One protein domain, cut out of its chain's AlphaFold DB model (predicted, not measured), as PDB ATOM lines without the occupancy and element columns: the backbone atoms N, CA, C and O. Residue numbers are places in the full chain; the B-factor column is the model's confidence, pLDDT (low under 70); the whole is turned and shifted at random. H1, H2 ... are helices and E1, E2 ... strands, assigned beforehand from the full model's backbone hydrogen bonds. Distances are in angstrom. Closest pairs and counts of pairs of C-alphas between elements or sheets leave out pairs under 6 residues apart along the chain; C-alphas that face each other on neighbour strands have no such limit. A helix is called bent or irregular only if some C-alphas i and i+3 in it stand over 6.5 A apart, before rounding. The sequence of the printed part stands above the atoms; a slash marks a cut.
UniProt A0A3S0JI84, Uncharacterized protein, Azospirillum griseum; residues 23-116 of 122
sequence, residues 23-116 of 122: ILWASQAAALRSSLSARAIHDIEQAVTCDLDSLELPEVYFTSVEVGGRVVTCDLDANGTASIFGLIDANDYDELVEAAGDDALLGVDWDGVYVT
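Overview. This is residues 23 to 116 of the 122 residues of an uncharacterized protein of Azospirillum griseum (UniProt A0A3S0JI84). A strongly twisted sheet of four strands, E1 E4 E3 E2, is covered on one face by the long helix H2, while the short helix H1 sits beside E4. From the end of E4 the kinked helix H3 runs away from the sheet, and the chain folds back through the small hairpin E5 E6, with E6 near the face opposite H2. The printed part has 94 residues with three named helices and six named strands, in the order E1 H1 H2 E2 E3 E4 H3 E5 E6. The large sheet is mixed, the small one antiparallel, and the class is mixed, helices and strands. The whole is compact, with a radius of gyration of the C-alphas of 12.9 A and spans of 33 by 32 by 20 A.

Arrangement. E2, residues 60 to 67, E3, residues 70 to 76, and E4, residues 81 to 89, form a meander, each strand the antiparallel neighbour of the one before, in two hairpins. N 65 and O 72 are 2.9 A apart, and N 71 and O 88 are 2.8 A apart, within hydrogen-bond range. E1, residues 23 to 25, is an edge strand parallel to E4, with N 84 and O 24 at 2.8 A. H1, residues 27 to 33, stands at the sheet's level; its closest C-alphas to E4 are Ala 29 and Gly 86, 4.7 A. H2, residues 38 to 54, is on the sheet; its closest C-alphas to E2 are Ile 44 and Val 67, 6.3 A. E1, H1 H2 and E2 make a split strand-helix-strand unit, two strands of one sheet joined through helices, with E4 and E3 between them in the sheet, and its crossover is left-handed. H3, residues 90 to 105, stands up from the sheet at 60 degrees; with H2 on one face and H3 on the other there are three layers. E5, residues 108 to 110, and E6, residues 113 to 115, form a hairpin, with N 108 and O 115 at 2.8 A. The closest C-alphas of E4 and E6 are Gly 86 and Val 113, 6.2 A. In H2 every O i to N i+4 pair is within hydrogen-bond range, in H1 2 of 3 and in H3 8 of 12.

Along the chain. E1 begins at C-alpha 23 (39.205, 25.193, 12.167). H2 is 24.3 A long, E4 24.0 A, E3 19.1 A, E2 18.5 A and H1 10.5 A. H3, 17.3 A, has a kink of 82 degrees near residue 99 and is irregular, with C-alphas 99 and 102 9.2 A apart. E6 ends at C-alpha 115 (54.442, 27.324, 22.814).

Size, cuts and confidence. The C-alphas farthest apart, of Ala 38 and Asp 102, are 37.2 A apart. The printed part has no cut, and its links are tight. Residues 103 to 107, 112 and 116 have pLDDT under 70.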
ATOM      1  N   ILE A  23      38.308  25.626  11.096       98.31
ATOM      2  CA  ILE A  23      39.205  25.193  12.167       98.31
ATOM      3  C   ILE A  23      39.634  23.749  11.931       98.31
ATOM      4  O   ILE A  23      38.807  22.875  11.657       98.31
ATOM      5  N   LEU A  24      40.934  23.505  12.060       98.12
ATOM      6  CA  LEU A  24      41.537  22.182  12.044       98.12
ATOM      7  C   LEU A  24      42.157  21.894  13.410       98.12
ATOM      8  O   LEU A  24      43.010  22.634  13.882       98.12
ATOM      9  N   TRP A  25      41.777  20.778  14.022       97.44
ATOM     10  CA  TRP A  25      42.489  20.255  15.184       97.44
ATOM     11  C   TRP A  25      43.615  19.357  14.680       97.44
ATOM     12  O   TRP A  25      43.352  18.360  14.004       97.44
ATOM     13  N   ALA A  26      44.855  19.724  14.979       94.25
ATOM     14  CA  ALA A  26      46.066  19.075  14.505       94.25
ATOM     15  C   ALA A  26      46.915  18.568  15.680       94.25
ATOM     16  O   ALA A  26      46.634  18.853  16.844       94.25
ATOM     17  N   SER A  27      47.950  17.790  15.357       90.69
ATOM     18  CA  SER A  27      48.973  17.338  16.306       90.69
ATOM     19  C   SER A  27      48.376  16.748  17.596       90.69
ATOM     20  O   SER A  27      47.481  15.900  17.547       90.69
ATOM     21  N   GLN A  28      48.869  17.182  18.753       89.62
ATOM     22  CA  GLN A  28      48.441  16.706  20.059       89.62
ATOM     23  C   GLN A  28      46.988  17.113  20.372       89.62
ATOM     24  O   GLN A  28      46.213  16.300  20.889       89.62
ATOM     25  N   ALA A  29      46.561  18.320  19.981       92.06
ATOM     26  CA  ALA A  29      45.184  18.777  20.179       92.06
ATOM     27  C   ALA A  29      44.150  17.870  19.492       92.06
ATOM     28  O   ALA A  29      43.077  17.624  20.050       92.06
ATOM     29  N   ALA A  30      44.472  17.310  18.321       94.50
ATOM     30  CA  ALA A  30      43.597  16.365  17.625       94.50
ATOM     31  C   ALA A  30      43.274  15.123  18.475       94.50
ATOM     32  O   ALA A  30      42.123  14.678  18.506       94.50
ATOM     33  N   ALA A  31      44.263  14.588  19.199       91.69
ATOM     34  CA  ALA A  31      44.077  13.439  20.082       91.69
ATOM     35  C   ALA A  31      43.208  13.800  21.300       91.69
ATOM     36  O   ALA A  31      42.271  13.071  21.644       91.69
ATOM     37  N   LEU A  32      43.465  14.965  21.903       91.38
ATOM     38  CA  LEU A  32      42.751  15.451  23.087       91.38
ATOM     39  C   LEU A  32      41.292  15.811  22.794       91.38
ATOM     40  O   LEU A  32      40.431  15.608  23.654       91.38
ATOM     41  N   ARG A  33      40.981  16.272  21.576       94.94
ATOM     42  CA  ARG A  33      39.637  16.708  21.165       94.94
ATOM     43  C   ARG A  33      38.544  15.697  21.500       94.94
ATOM     44  O   ARG A  33      37.469  16.080  21.942       94.94
ATOM     45  N   SER A  34      38.814  14.407  21.299       93.31
ATOM     46  CA  SER A  34      37.839  13.327  21.522       93.31
ATOM     47  C   SER A  34      37.410  13.161  22.986       93.31
ATOM     48  O   SER A  34      36.326  12.645  23.252       93.31
ATOM     49  N   SER A  35      38.235  13.625  23.929       94.00
ATOM     50  CA  SER A  35      37.950  13.597  25.368       94.00
ATOM     51  C   SER A  35      37.138  14.805  25.851       94.00
ATOM     52  O   SER A  35      36.649  14.821  26.981       94.00
ATOM     53  N   LEU A  36      36.988  15.828  25.004       95.12
ATOM     54  CA  LEU A  36      36.301  17.064  25.344       95.12
ATOM     55  C   LEU A  36      34.796  16.951  25.109       95.12
ATOM     56  O   LEU A  36      34.319  16.296  24.183       95.12
ATOM     57  N   SER A  37      34.027  17.665  25.931       96.88
ATOM     58  CA  SER A  37      32.607  17.859  25.647       96.88
ATOM     59  C   SER A  37      32.421  18.719  24.393       96.88
ATOM     60  O   SER A  37      33.234  19.598  24.105       96.88
ATOM     61  N   ALA A  38      31.304  18.531  23.688       97.50
ATOM     62  CA  ALA A  38      30.957  19.363  22.534       97.50
ATOM     63  C   ALA A  38      30.918  20.864  22.877       97.50
ATOM     64  O   ALA A  38      31.305  21.691  22.058       97.50
ATOM     65  N   ARG A  39      30.505  21.208  24.106       97.12
ATOM     66  CA  ARG A  39      30.526  22.587  24.601       97.12
ATOM     67  C   ARG A  39      31.950  23.121  24.730       97.12
ATOM     68  O   ARG A  39      32.224  24.194  24.228       97.12
ATOM     69  N   ALA A  40      32.853  22.357  25.341       96.12
ATOM     70  CA  ALA A  40      34.246  22.776  25.478       96.12
ATOM     71  C   ALA A  40      34.923  22.958  24.112       96.12
ATOM     72  O   ALA A  40      35.654  23.921  23.922       96.12
ATOM     73  N   ILE A  41      34.650  22.063  23.155       97.50
ATOM     74  CA  ILE A  41      35.133  22.198  21.774       97.50
ATOM     75  C   ILE A  41      34.626  23.505  21.160       97.50
ATOM     76  O   ILE A  41      35.423  24.257  20.614       97.50
ATOM     77  N   HIS A  42      33.326  23.790  21.284       97.88
ATOM     78  CA  HIS A  42      32.731  25.017  20.760       97.88
ATOM     79  C   HIS A  42      33.329  26.278  21.395       97.88
ATOM     80  O   HIS A  42      33.695  27.196  20.669       97.88
ATOM     81  N   ASP A  43      33.472  26.301  22.722       97.75
ATOM     82  CA  ASP A  43      34.024  27.445  23.453       97.75
ATOM     83  C   ASP A  43      35.480  27.724  23.017       97.75
ATOM     84  O   ASP A  43      35.853  28.875  22.799       97.75
ATOM     85  N   ILE A  44      36.285  26.672  22.813       97.50
ATOM     86  CA  ILE A  44      37.661  26.778  22.296       97.50
ATOM     87  C   ILE A  44      37.673  27.305  20.859       97.50
ATOM     88  O   ILE A  44      38.386  28.258  20.557       97.50
ATOM     89  N   GLU A  45      36.886  26.695  19.973       98.31
ATOM     90  CA  GLU A  45      36.805  27.079  18.561       98.31
ATOM     91  C   GLU A  45      36.353  28.540  18.402       98.31
ATOM     92  O   GLU A  45      36.892  29.280  17.575       98.31
ATOM     93  N   GLN A  46      35.410  28.982  19.235       98.38
ATOM     94  CA  GLN A  46      34.939  30.361  19.260       98.38
ATOM     95  C   GLN A  46      36.016  31.330  19.759       98.38
ATOM     96  O   GLN A  46      36.227  32.359  19.122       98.38
ATOM     97  N   ALA A  47      36.707  31.013  20.859       97.62
ATOM     98  CA  ALA A  47      37.774  31.861  21.388       97.62
ATOM     99  C   ALA A  47      38.916  32.024  20.373       97.62
ATOM    100  O   ALA A  47      39.306  33.146  20.068       97.62
ATOM    101  N   VAL A  48      39.372  30.919  19.772       96.88
ATOM    102  CA  VAL A  48      40.398  30.931  18.716       96.88
ATOM    103  C   VAL A  48      39.957  31.775  17.520       96.88
ATOM    104  O   VAL A  48      40.746  32.562  17.007       96.88
ATOM    105  N   THR A  49      38.694  31.654  17.101       98.25
ATOM    106  CA  THR A  49      38.142  32.469  16.007       98.25
ATOM    107  C   THR A  49      38.197  33.958  16.334       98.25
ATOM    108  O   THR A  49      38.713  34.740  15.542       98.25
ATOM    109  N   CYS A  50      37.684  34.349  17.503       97.19
ATOM    110  CA  CYS A  50      37.630  35.748  17.912       97.19
ATOM    111  C   CYS A  50      39.026  36.365  18.043       97.19
ATOM    112  O   CYS A  50      39.244  37.462  17.529       97.19
ATOM    113  N   ASP A  51      39.961  35.665  18.686       95.56
ATOM    114  CA  ASP A  51      41.321  36.163  18.881       95.56
ATOM    115  C   ASP A  51      42.062  36.299  17.549       95.56
ATOM    116  O   ASP A  51      42.604  37.367  17.266       95.56
ATOM    117  N   LEU A  52      42.036  35.275  16.689       95.62
ATOM    118  CA  LEU A  52      42.727  35.322  15.398       95.62
ATOM    119  C   LEU A  52      42.154  36.398  14.470       95.62
ATOM    120  O   LEU A  52      42.919  37.151  13.869       95.62
ATOM    121  N   ASP A  53      40.827  36.532  14.396       96.25
ATOM    122  CA  ASP A  53      40.198  37.598  13.612       96.25
ATOM    123  C   ASP A  53      40.567  38.992  14.155       96.25
ATOM    124  O   ASP A  53      40.690  39.943  13.379       96.25
ATOM    125  N   SER A  54      40.769  39.138  15.468       95.00
ATOM    126  CA  SER A  54      41.111  40.426  16.084       95.00
ATOM    127  C   SER A  54      42.519  40.927  15.753       95.00
ATOM    128  O   SER A  54      42.774  42.124  15.868       95.00
ATOM    129  N   LEU A  55      43.423  40.041  15.322       92.56
ATOM    130  CA  LEU A  55      44.798  40.415  14.980       92.56
ATOM    131  C   LEU A  55      44.876  41.227  13.682       92.56
ATOM    132  O   LEU A  55      45.841  41.958  13.484       92.56
ATOM    133  N   GLU A  56      43.872  41.103  12.807       93.19
ATOM    134  CA  GLU A  56      43.799  41.796  11.512       93.19
ATOM    135  C   GLU A  56      45.053  41.604  10.633       93.19
ATOM    136  O   GLU A  56      45.432  42.480   9.853       93.19
ATOM    137  N   LEU A  57      45.687  40.432  10.740       90.81
ATOM    138  CA  LEU A  57      46.877  40.067   9.974       90.81
ATOM    139  C   LEU A  57      46.520  39.216   8.740       90.81
ATOM    140  O   LEU A  57      45.553  38.453   8.777       90.81
ATOM    141  N   PRO A  58      47.297  39.301   7.644       91.00
ATOM    142  CA  PRO A  58      47.138  38.427   6.475       91.00
ATOM    143  C   PRO A  58      47.326  36.935   6.771       91.00
ATOM    144  O   PRO A  58      46.781  36.094   6.064       91.00
ATOM    145  N   GLU A  59      48.115  36.624   7.794       91.81
ATOM    146  CA  GLU A  59      48.379  35.292   8.328       91.81
ATOM    147  C   GLU A  59      48.966  35.438   9.740       91.81
ATOM    148  O   GLU A  59      49.539  36.475  10.091       91.81
ATOM    149  N   VAL A  60      48.828  34.402  10.557       89.69
ATOM    150  CA  VAL A  60      49.370  34.327  11.915       89.69
ATOM    151  C   VAL A  60      50.169  33.043  11.996       89.69
ATOM    152  O   VAL A  60      49.594  31.967  12.019       89.69
ATOM    153  N   TYR A  61      51.494  33.146  12.045       86.31
ATOM    154  CA  TYR A  61      52.359  31.965  12.062       86.31
ATOM    155  C   TYR A  61      52.248  31.158  13.355       86.31
ATOM    156  O   TYR A  61      52.383  29.938  13.334       86.31
ATOM    157  N   PHE A  62      52.051  31.846  14.482       85.75
ATOM    158  CA  PHE A  62      51.925  31.208  15.781       85.75
ATOM    159  C   PHE A  62      51.378  32.190  16.825       85.75
ATOM    160  O   PHE A  62      51.869  33.316  16.929       85.75
ATOM    161  N   THR A  63      50.390  31.774  17.614       89.00
ATOM    162  CA  THR A  63      49.878  32.528  18.767       89.00
ATOM    163  C   THR A  63      49.326  31.592  19.848       89.00
ATOM    164  O   THR A  63      49.311  30.367  19.697       89.00
ATOM    165  N   SER A  64      48.911  32.160  20.978       89.94
ATOM    166  CA  SER A  64      48.283  31.436  22.081       89.94
ATOM    167  C   SER A  64      47.045  32.172  22.586       89.94
ATOM    168  O   SER A  64      47.085  33.388  22.757       89.94
ATOM    169  N   VAL A  65      45.965  31.426  22.821       91.50
ATOM    170  CA  VAL A  65      44.660  31.930  23.278       91.50
ATOM    171  C   VAL A  65      44.299  31.249  24.591       91.50
ATOM    172  O   VAL A  65      44.338  30.021  24.680       91.50
ATOM    173  N   GLU A  66      43.935  32.018  25.615       91.62
ATOM    174  CA  GLU A  66      43.499  31.470  26.902       91.62
ATOM    175  C   GLU A  66      41.971  31.324  26.941       91.62
ATOM    176  O   GLU A  66      41.227  32.280  26.727       91.62
ATOM    177  N   VAL A  67      41.476  30.119  27.226       93.69
ATOM    178  CA  VAL A  67      40.039  29.833  27.291       93.69
ATOM    179  C   VAL A  67      39.749  28.691  28.258       93.69
ATOM    180  O   VAL A  67      40.317  27.604  28.173       93.69
ATOM    181  N   GLY A  68      38.825  28.920  29.196       88.56
ATOM    182  CA  GLY A  68      38.335  27.873  30.097       88.56
ATOM    183  C   GLY A  68      39.420  27.219  30.962       88.56
ATOM    184  O   GLY A  68      39.338  26.018  31.208       88.56
ATOM    185  N   GLY A  69      40.426  27.989  31.393       90.06
ATOM    186  CA  GLY A  69      41.560  27.488  32.180       90.06
ATOM    187  C   GLY A  69      42.593  26.716  31.358       90.06
ATOM    188  O   GLY A  69      43.329  25.909  31.913       90.06
ATOM    189  N   ARG A  70      42.624  26.922  30.039       91.38
ATOM    190  CA  ARG A  70      43.596  26.305  29.138       91.38
ATOM    191  C   ARG A  70      44.253  27.337  28.250       91.38
ATOM    192  O   ARG A  70      43.593  28.286  27.833       91.38
ATOM    193  N   VAL A  71      45.500  27.077  27.886       91.62
ATOM    194  CA  VAL A  71      46.201  27.790  26.823       91.62
ATOM    195  C   VAL A  71      46.166  26.949  25.554       91.62
ATOM    196  O   VAL A  71      46.562  25.782  25.541       91.62
ATOM    197  N   VAL A  72      45.644  27.544  24.488       93.56
ATOM    198  CA  VAL A  72      45.468  26.930  23.173       93.56
ATOM    199  C   VAL A  72      46.501  27.513  22.232       93.56
ATOM    200  O   VAL A  72      46.523  28.723  22.031       93.56
ATOM    201  N   THR A  73      47.327  26.669  21.626       93.25
ATOM    202  CA  THR A  73      48.294  27.108  20.617       93.25
ATOM    203  C   THR A  73      47.729  26.941  19.215       93.25
ATOM    204  O   THR A  73      47.196  25.878  18.872       93.25
ATOM    205  N   CYS A  74      47.834  27.984  18.393       94.69
ATOM    206  CA  CYS A  74      47.250  27.982  17.057       94.69
ATOM    207  C   CYS A  74      47.964  28.893  16.049       94.69
ATOM    208  O   CYS A  74      48.764  29.755  16.417       94.69
ATOM    209  N   ASP A  75      47.646  28.686  14.772       95.56
ATOM    210  CA  ASP A  75      48.005  29.548  13.644       95.56
ATOM    211  C   ASP A  75      46.757  29.994  12.858       95.56
ATOM    212  O   ASP A  75      45.634  29.564  13.140       95.56
ATOM    213  N   LEU A  76      46.964  30.871  11.876       97.06
ATOM    214  CA  LEU A  76      46.002  31.215  10.833       97.06
ATOM    215  C   LEU A  76      46.739  31.332   9.499       97.06
ATOM    216  O   LEU A  76      47.551  32.240   9.321       97.06
ATOM    217  N   ASP A  77      46.430  30.457   8.547       96.12
ATOM    218  CA  ASP A  77      46.961  30.582   7.191       96.12
ATOM    219  C   ASP A  77      46.220  31.657   6.370       96.12
ATOM    220  O   ASP A  77      45.085  32.047   6.665       96.12
ATOM    221  N   ALA A  78      46.838  32.098   5.273       95.44
ATOM    222  CA  ALA A  78      46.255  33.083   4.358       95.44
ATOM    223  C   ALA A  78      44.948  32.625   3.665       95.44
ATOM    224  O   ALA A  78      44.274  33.431   3.020       95.44
ATOM    225  N   ASN A  79      44.575  31.343   3.772       96.25
ATOM    226  CA  ASN A  79      43.328  30.795   3.233       96.25
ATOM    227  C   ASN A  79      42.193  30.772   4.270       96.25
ATOM    228  O   ASN A  79      41.092  30.310   3.953       96.25
ATOM    229  N   GLY A  80      42.433  31.236   5.499       96.75
ATOM    230  CA  GLY A  80      41.444  31.221   6.572       96.75
ATOM    231  C   GLY A  80      41.371  29.901   7.344       96.75
ATOM    232  O   GLY A  80      40.357  29.627   7.990       96.75
ATOM    233  N   THR A  81      42.392  29.044   7.262       98.25
ATOM    234  CA  THR A  81      42.509  27.852   8.112       98.25
ATOM    235  C   THR A  81      43.164  28.239   9.424       98.25
ATOM    236  O   THR A  81      44.353  28.542   9.440       98.25
ATOM    237  N   ALA A  82      42.413  28.170  10.518       98.00
ATOM    238  CA  ALA A  82      42.998  28.193  11.848       98.00
ATOM    239  C   ALA A  82      43.346  26.763  12.277       98.00
ATOM    240  O   ALA A  82      42.451  25.915  12.367       98.00
ATOM    241  N   SER A  83      44.619  26.472  12.538       97.81
ATOM    242  CA  SER A  83      45.036  25.160  13.042       97.81
ATOM    243  C   SER A  83      45.306  25.243  14.537       97.81
ATOM    244  O   SER A  83      46.072  26.085  14.986       97.81
ATOM    245  N   ILE A  84      44.688  24.362  15.319       96.62
ATOM    246  CA  ILE A  84      44.925  24.219  16.759       96.62
ATOM    247  C   ILE A  84      45.892  23.057  16.963       96.62
ATOM    248  O   ILE A  84      45.581  21.931  16.569       96.62
ATOM    249  N   PHE A  85      47.039  23.311  17.591       94.00
ATOM    250  CA  PHE A  85      48.118  22.329  17.742       94.00
ATOM    251  C   PHE A  85      48.198  21.725  19.142       94.00
ATOM    252  O   PHE A  85      48.447  20.523  19.268       94.00
ATOM    253  N   GLY A  86      47.960  22.532  20.178       91.75
ATOM    254  CA  GLY A  86      48.122  22.141  21.576       91.75
ATOM    255  C   GLY A  86      47.055  22.732  22.489       91.75
ATOM    256  O   GLY A  86      46.470  23.780  22.207       91.75
ATOM    257  N   LEU A  87      46.802  22.016  23.583       92.75
ATOM    258  CA  LEU A  87      45.897  22.392  24.667       92.75
ATOM    259  C   LEU A  87      46.576  22.087  25.992       92.75
ATOM    260  O   LEU A  87      46.701  20.921  26.358       92.75
ATOM    261  N   ILE A  88      46.975  23.135  26.698       90.69
ATOM    262  CA  ILE A  88      47.743  23.057  27.940       90.69
ATOM    263  C   ILE A  88      46.837  23.533  29.072       90.69
ATOM    264  O   ILE A  88      46.101  24.502  28.885       90.69
ATOM    265  N   ASP A  89      46.849  22.870  30.228       89.81
ATOM    266  CA  ASP A  89      46.224  23.443  31.426       89.81
ATOM    267  C   ASP A  89      46.936  24.750  31.797       89.81
ATOM    268  O   ASP A  89      48.151  24.856  31.659       89.81
ATOM    269  N   ALA A  90      46.203  25.763  32.253       86.62
ATOM    270  CA  ALA A  90      46.810  27.049  32.582       86.62
ATOM    271  C   ALA A  90      47.887  26.939  33.679       86.62
ATOM    272  O   ALA A  90      48.861  27.684  33.638       86.62
ATOM    273  N   ASN A  91      47.757  25.996  34.622       86.56
ATOM    274  CA  ASN A  91      48.779  25.798  35.654       86.56
ATOM    275  C   ASN A  91      50.042  25.161  35.070       86.56
ATOM    276  O   ASN A  91      51.137  25.655  35.317       86.56
ATOM    277  N   ASP A  92      49.886  24.121  34.245       86.94
ATOM    278  CA  ASP A  92      51.011  23.473  33.561       86.94
ATOM    279  C   ASP A  92      51.735  24.473  32.645       86.94
ATOM    280  O   ASP A  92      52.958  24.465  32.533       86.94
ATOM    281  N   TYR A  93      50.980  25.366  32.000       84.38
ATOM    282  CA  TYR A  93      51.527  26.443  31.185       84.38
ATOM    283  C   TYR A  93      52.347  27.441  32.008       84.38
ATOM    284  O   TYR A  93      53.463  27.778  31.614       84.38
ATOM    285  N   ASP A  94      51.816  27.899  33.144       83.94
ATOM    286  CA  ASP A  94      52.527  28.822  34.029       83.94
ATOM    287  C   ASP A  94      53.822  28.169  34.556       83.94
ATOM    288  O   ASP A  94      54.880  28.796  34.506       83.94
ATOM    289  N   GLU A  95      53.791  26.885  34.933       84.75
ATOM    290  CA  GLU A  95      54.989  26.126  35.323       84.75
ATOM    291  C   GLU A  95      56.018  26.011  34.183       84.75
ATOM    292  O   GLU A  95      57.222  26.157  34.416       84.75
ATOM    293  N   LEU A  96      55.575  25.784  32.939       83.19
ATOM    294  CA  LEU A  96      56.456  25.728  31.763       83.19
ATOM    295  C   LEU A  96      57.134  27.070  31.490       83.19
ATOM    296  O   LEU A  96      58.332  27.108  31.200       83.19
ATOM    297  N   VAL A  97      56.382  28.169  31.578       81.56
ATOM    298  CA  VAL A  97      56.911  29.521  31.374       81.56
ATOM    299  C   VAL A  97      57.890  29.887  32.490       81.56
ATOM    300  O   VAL A  97      58.971  30.401  32.199       81.56
ATOM    301  N   GLU A  98      57.569  29.576  33.748       82.69
ATOM    302  CA  GLU A  98      58.476  29.787  34.883       82.69
ATOM    303  C   GLU A  98      59.772  28.976  34.744       82.69
ATOM    304  O   GLU A  98      60.859  29.510  34.974       82.69
ATOM    305  N   ALA A  99      59.678  27.710  34.329       80.81
ATOM    306  CA  ALA A  99      60.840  26.847  34.132       80.81
ATOM    307  C   ALA A  99      61.740  27.316  32.978       80.81
ATOM    308  O   ALA A  99      62.961  27.170  33.059       80.81
ATOM    309  N   ALA A 100      61.153  27.875  31.918       78.00
ATOM    310  CA  ALA A 100      61.889  28.386  30.766       78.00
ATOM    311  C   ALA A 100      62.548  29.755  31.022       78.00
ATOM    312  O   ALA A 100      63.549  30.076  30.381       78.00
ATOM    313  N   GLY A 101      62.037  30.557  31.961       77.94
ATOM    314  CA  GLY A 101      62.632  31.846  32.327       77.94
ATOM    315  C   GLY A 101      62.790  32.785  31.123       77.94
ATOM    316  O   GLY A 101      61.843  33.008  30.370       77.94
ATOM    317  N   ASP A 102      63.996  33.321  30.917       75.25
ATOM    318  CA  ASP A 102      64.290  34.242  29.805       75.25
ATOM    319  C   ASP A 102      64.159  33.576  28.418       75.25
ATOM    320  O   ASP A 102      63.854  34.253  27.431       75.25
ATOM    321  N   ASP A 103      64.323  32.250  28.337       68.62
ATOM    322  CA  ASP A 103      64.197  31.487  27.090       68.62
ATOM    323  C   ASP A 103      62.730  31.277  26.683       68.62
ATOM    324  O   ASP A 103      62.445  30.973  25.521       68.62
ATOM    325  N   ALA A 104      61.776  31.518  27.592       66.38
ATOM    326  CA  ALA A 104      60.351  31.446  27.281       66.38
ATOM    327  C   ALA A 104      59.981  32.395  26.131       66.38
ATOM    328  O   ALA A 104      59.131  32.067  25.309       66.38
ATOM    329  N   LEU A 105      60.659  33.544  26.017       62.94
ATOM    330  CA  LEU A 105      60.450  34.517  24.938       62.94
ATOM    331  C   LEU A 105      60.769  33.964  23.546       62.94
ATOM    332  O   LEU A 105      60.237  34.466  22.556       62.94
ATOM    333  N   LEU A 106      61.642  32.960  23.465       63.88
ATOM    334  CA  LEU A 106      61.949  32.287  22.211       63.88
ATOM    335  C   LEU A 106      60.845  31.293  21.873       63.88
ATOM    336  O   LEU A 106      60.463  31.212  20.709       63.88
ATOM    337  N   GLY A 107      60.283  30.638  22.886       67.62
ATOM    338  CA  GLY A 107      59.225  29.642  22.811       67.62
ATOM    339  C   GLY A 107      59.709  28.284  23.315       67.62
ATOM    340  O   GLY A 107      60.882  27.935  23.204       67.62
ATOM    341  N   VAL A 108      58.796  27.536  23.922       71.00
ATOM    342  CA  VAL A 108      59.062  26.294  24.647       71.00
ATOM    343  C   VAL A 108      58.452  25.133  23.873       71.00
ATOM    344  O   VAL A 108      57.296  25.206  23.464       71.00
ATOM    345  N   ASP A 109      59.220  24.062  23.666       75.38
ATOM    346  CA  ASP A 109      58.666  22.806  23.156       75.38
ATOM    347  C   ASP A 109      57.909  22.095  24.279       75.38
ATOM    348  O   ASP A 109      58.476  21.775  25.326       75.38
ATOM    349  N   TRP A 110      56.624  21.849  24.056       75.12
ATOM    350  CA  TRP A 110      55.772  21.086  24.950       75.12
ATOM    351  C   TRP A 110      55.142  19.925  24.190       75.12
ATOM    352  O   TRP A 110      54.242  20.112  23.375       75.12
ATOM    353  N   ASP A 111      55.637  18.715  24.455       73.38
ATOM    354  CA  ASP A 111      55.151  17.474  23.834       73.38
ATOM    355  C   ASP A 111      55.130  17.538  22.287       73.38
ATOM    356  O   ASP A 111      54.200  17.076  21.623       73.38
ATOM    357  N   GLY A 112      56.160  18.161  21.697       69.19
ATOM    358  CA  GLY A 112      56.276  18.362  20.249       69.19
ATOM    359  C   GLY A 112      55.419  19.499  19.683       69.19
ATOM    360  O   GLY A 112      55.297  19.620  18.460       69.19
ATOM    361  N   VAL A 113      54.799  20.316  20.540       71.00
ATOM    362  CA  VAL A 113      54.086  21.541  20.175       71.00
ATOM    363  C   VAL A 113      54.880  22.734  20.687       71.00
ATOM    364  O   VAL A 113      55.142  22.852  21.878       71.00
ATOM    365  N   TYR A 114      55.243  23.643  19.785       72.62
ATOM    366  CA  TYR A 114      55.862  24.900  20.185       72.62
ATOM    367  C   TYR A 114      54.859  25.743  20.963       72.62
ATOM    368  O   TYR A 114      53.680  25.716  20.637       72.62
ATOM    369  N   VAL A 115      55.295  26.484  21.972       71.81
ATOM    370  CA  VAL A 115      54.442  27.324  22.814       71.81
ATOM    371  C   VAL A 115      55.158  28.644  23.036       71.81
ATOM    372  O   VAL A 115      56.324  28.653  23.408       71.81
ATOM    373  N   THR A 116      54.483  29.775  22.840       66.06
ATOM    374  CA  THR A 116      55.051  31.086  23.189       66.06
ATOM    375  C   THR A 116      54.252  31.690  24.342       66.06
ATOM    376  O   THR A 116      53.046  31.437  24.432       66.06
TER     377      THR A 116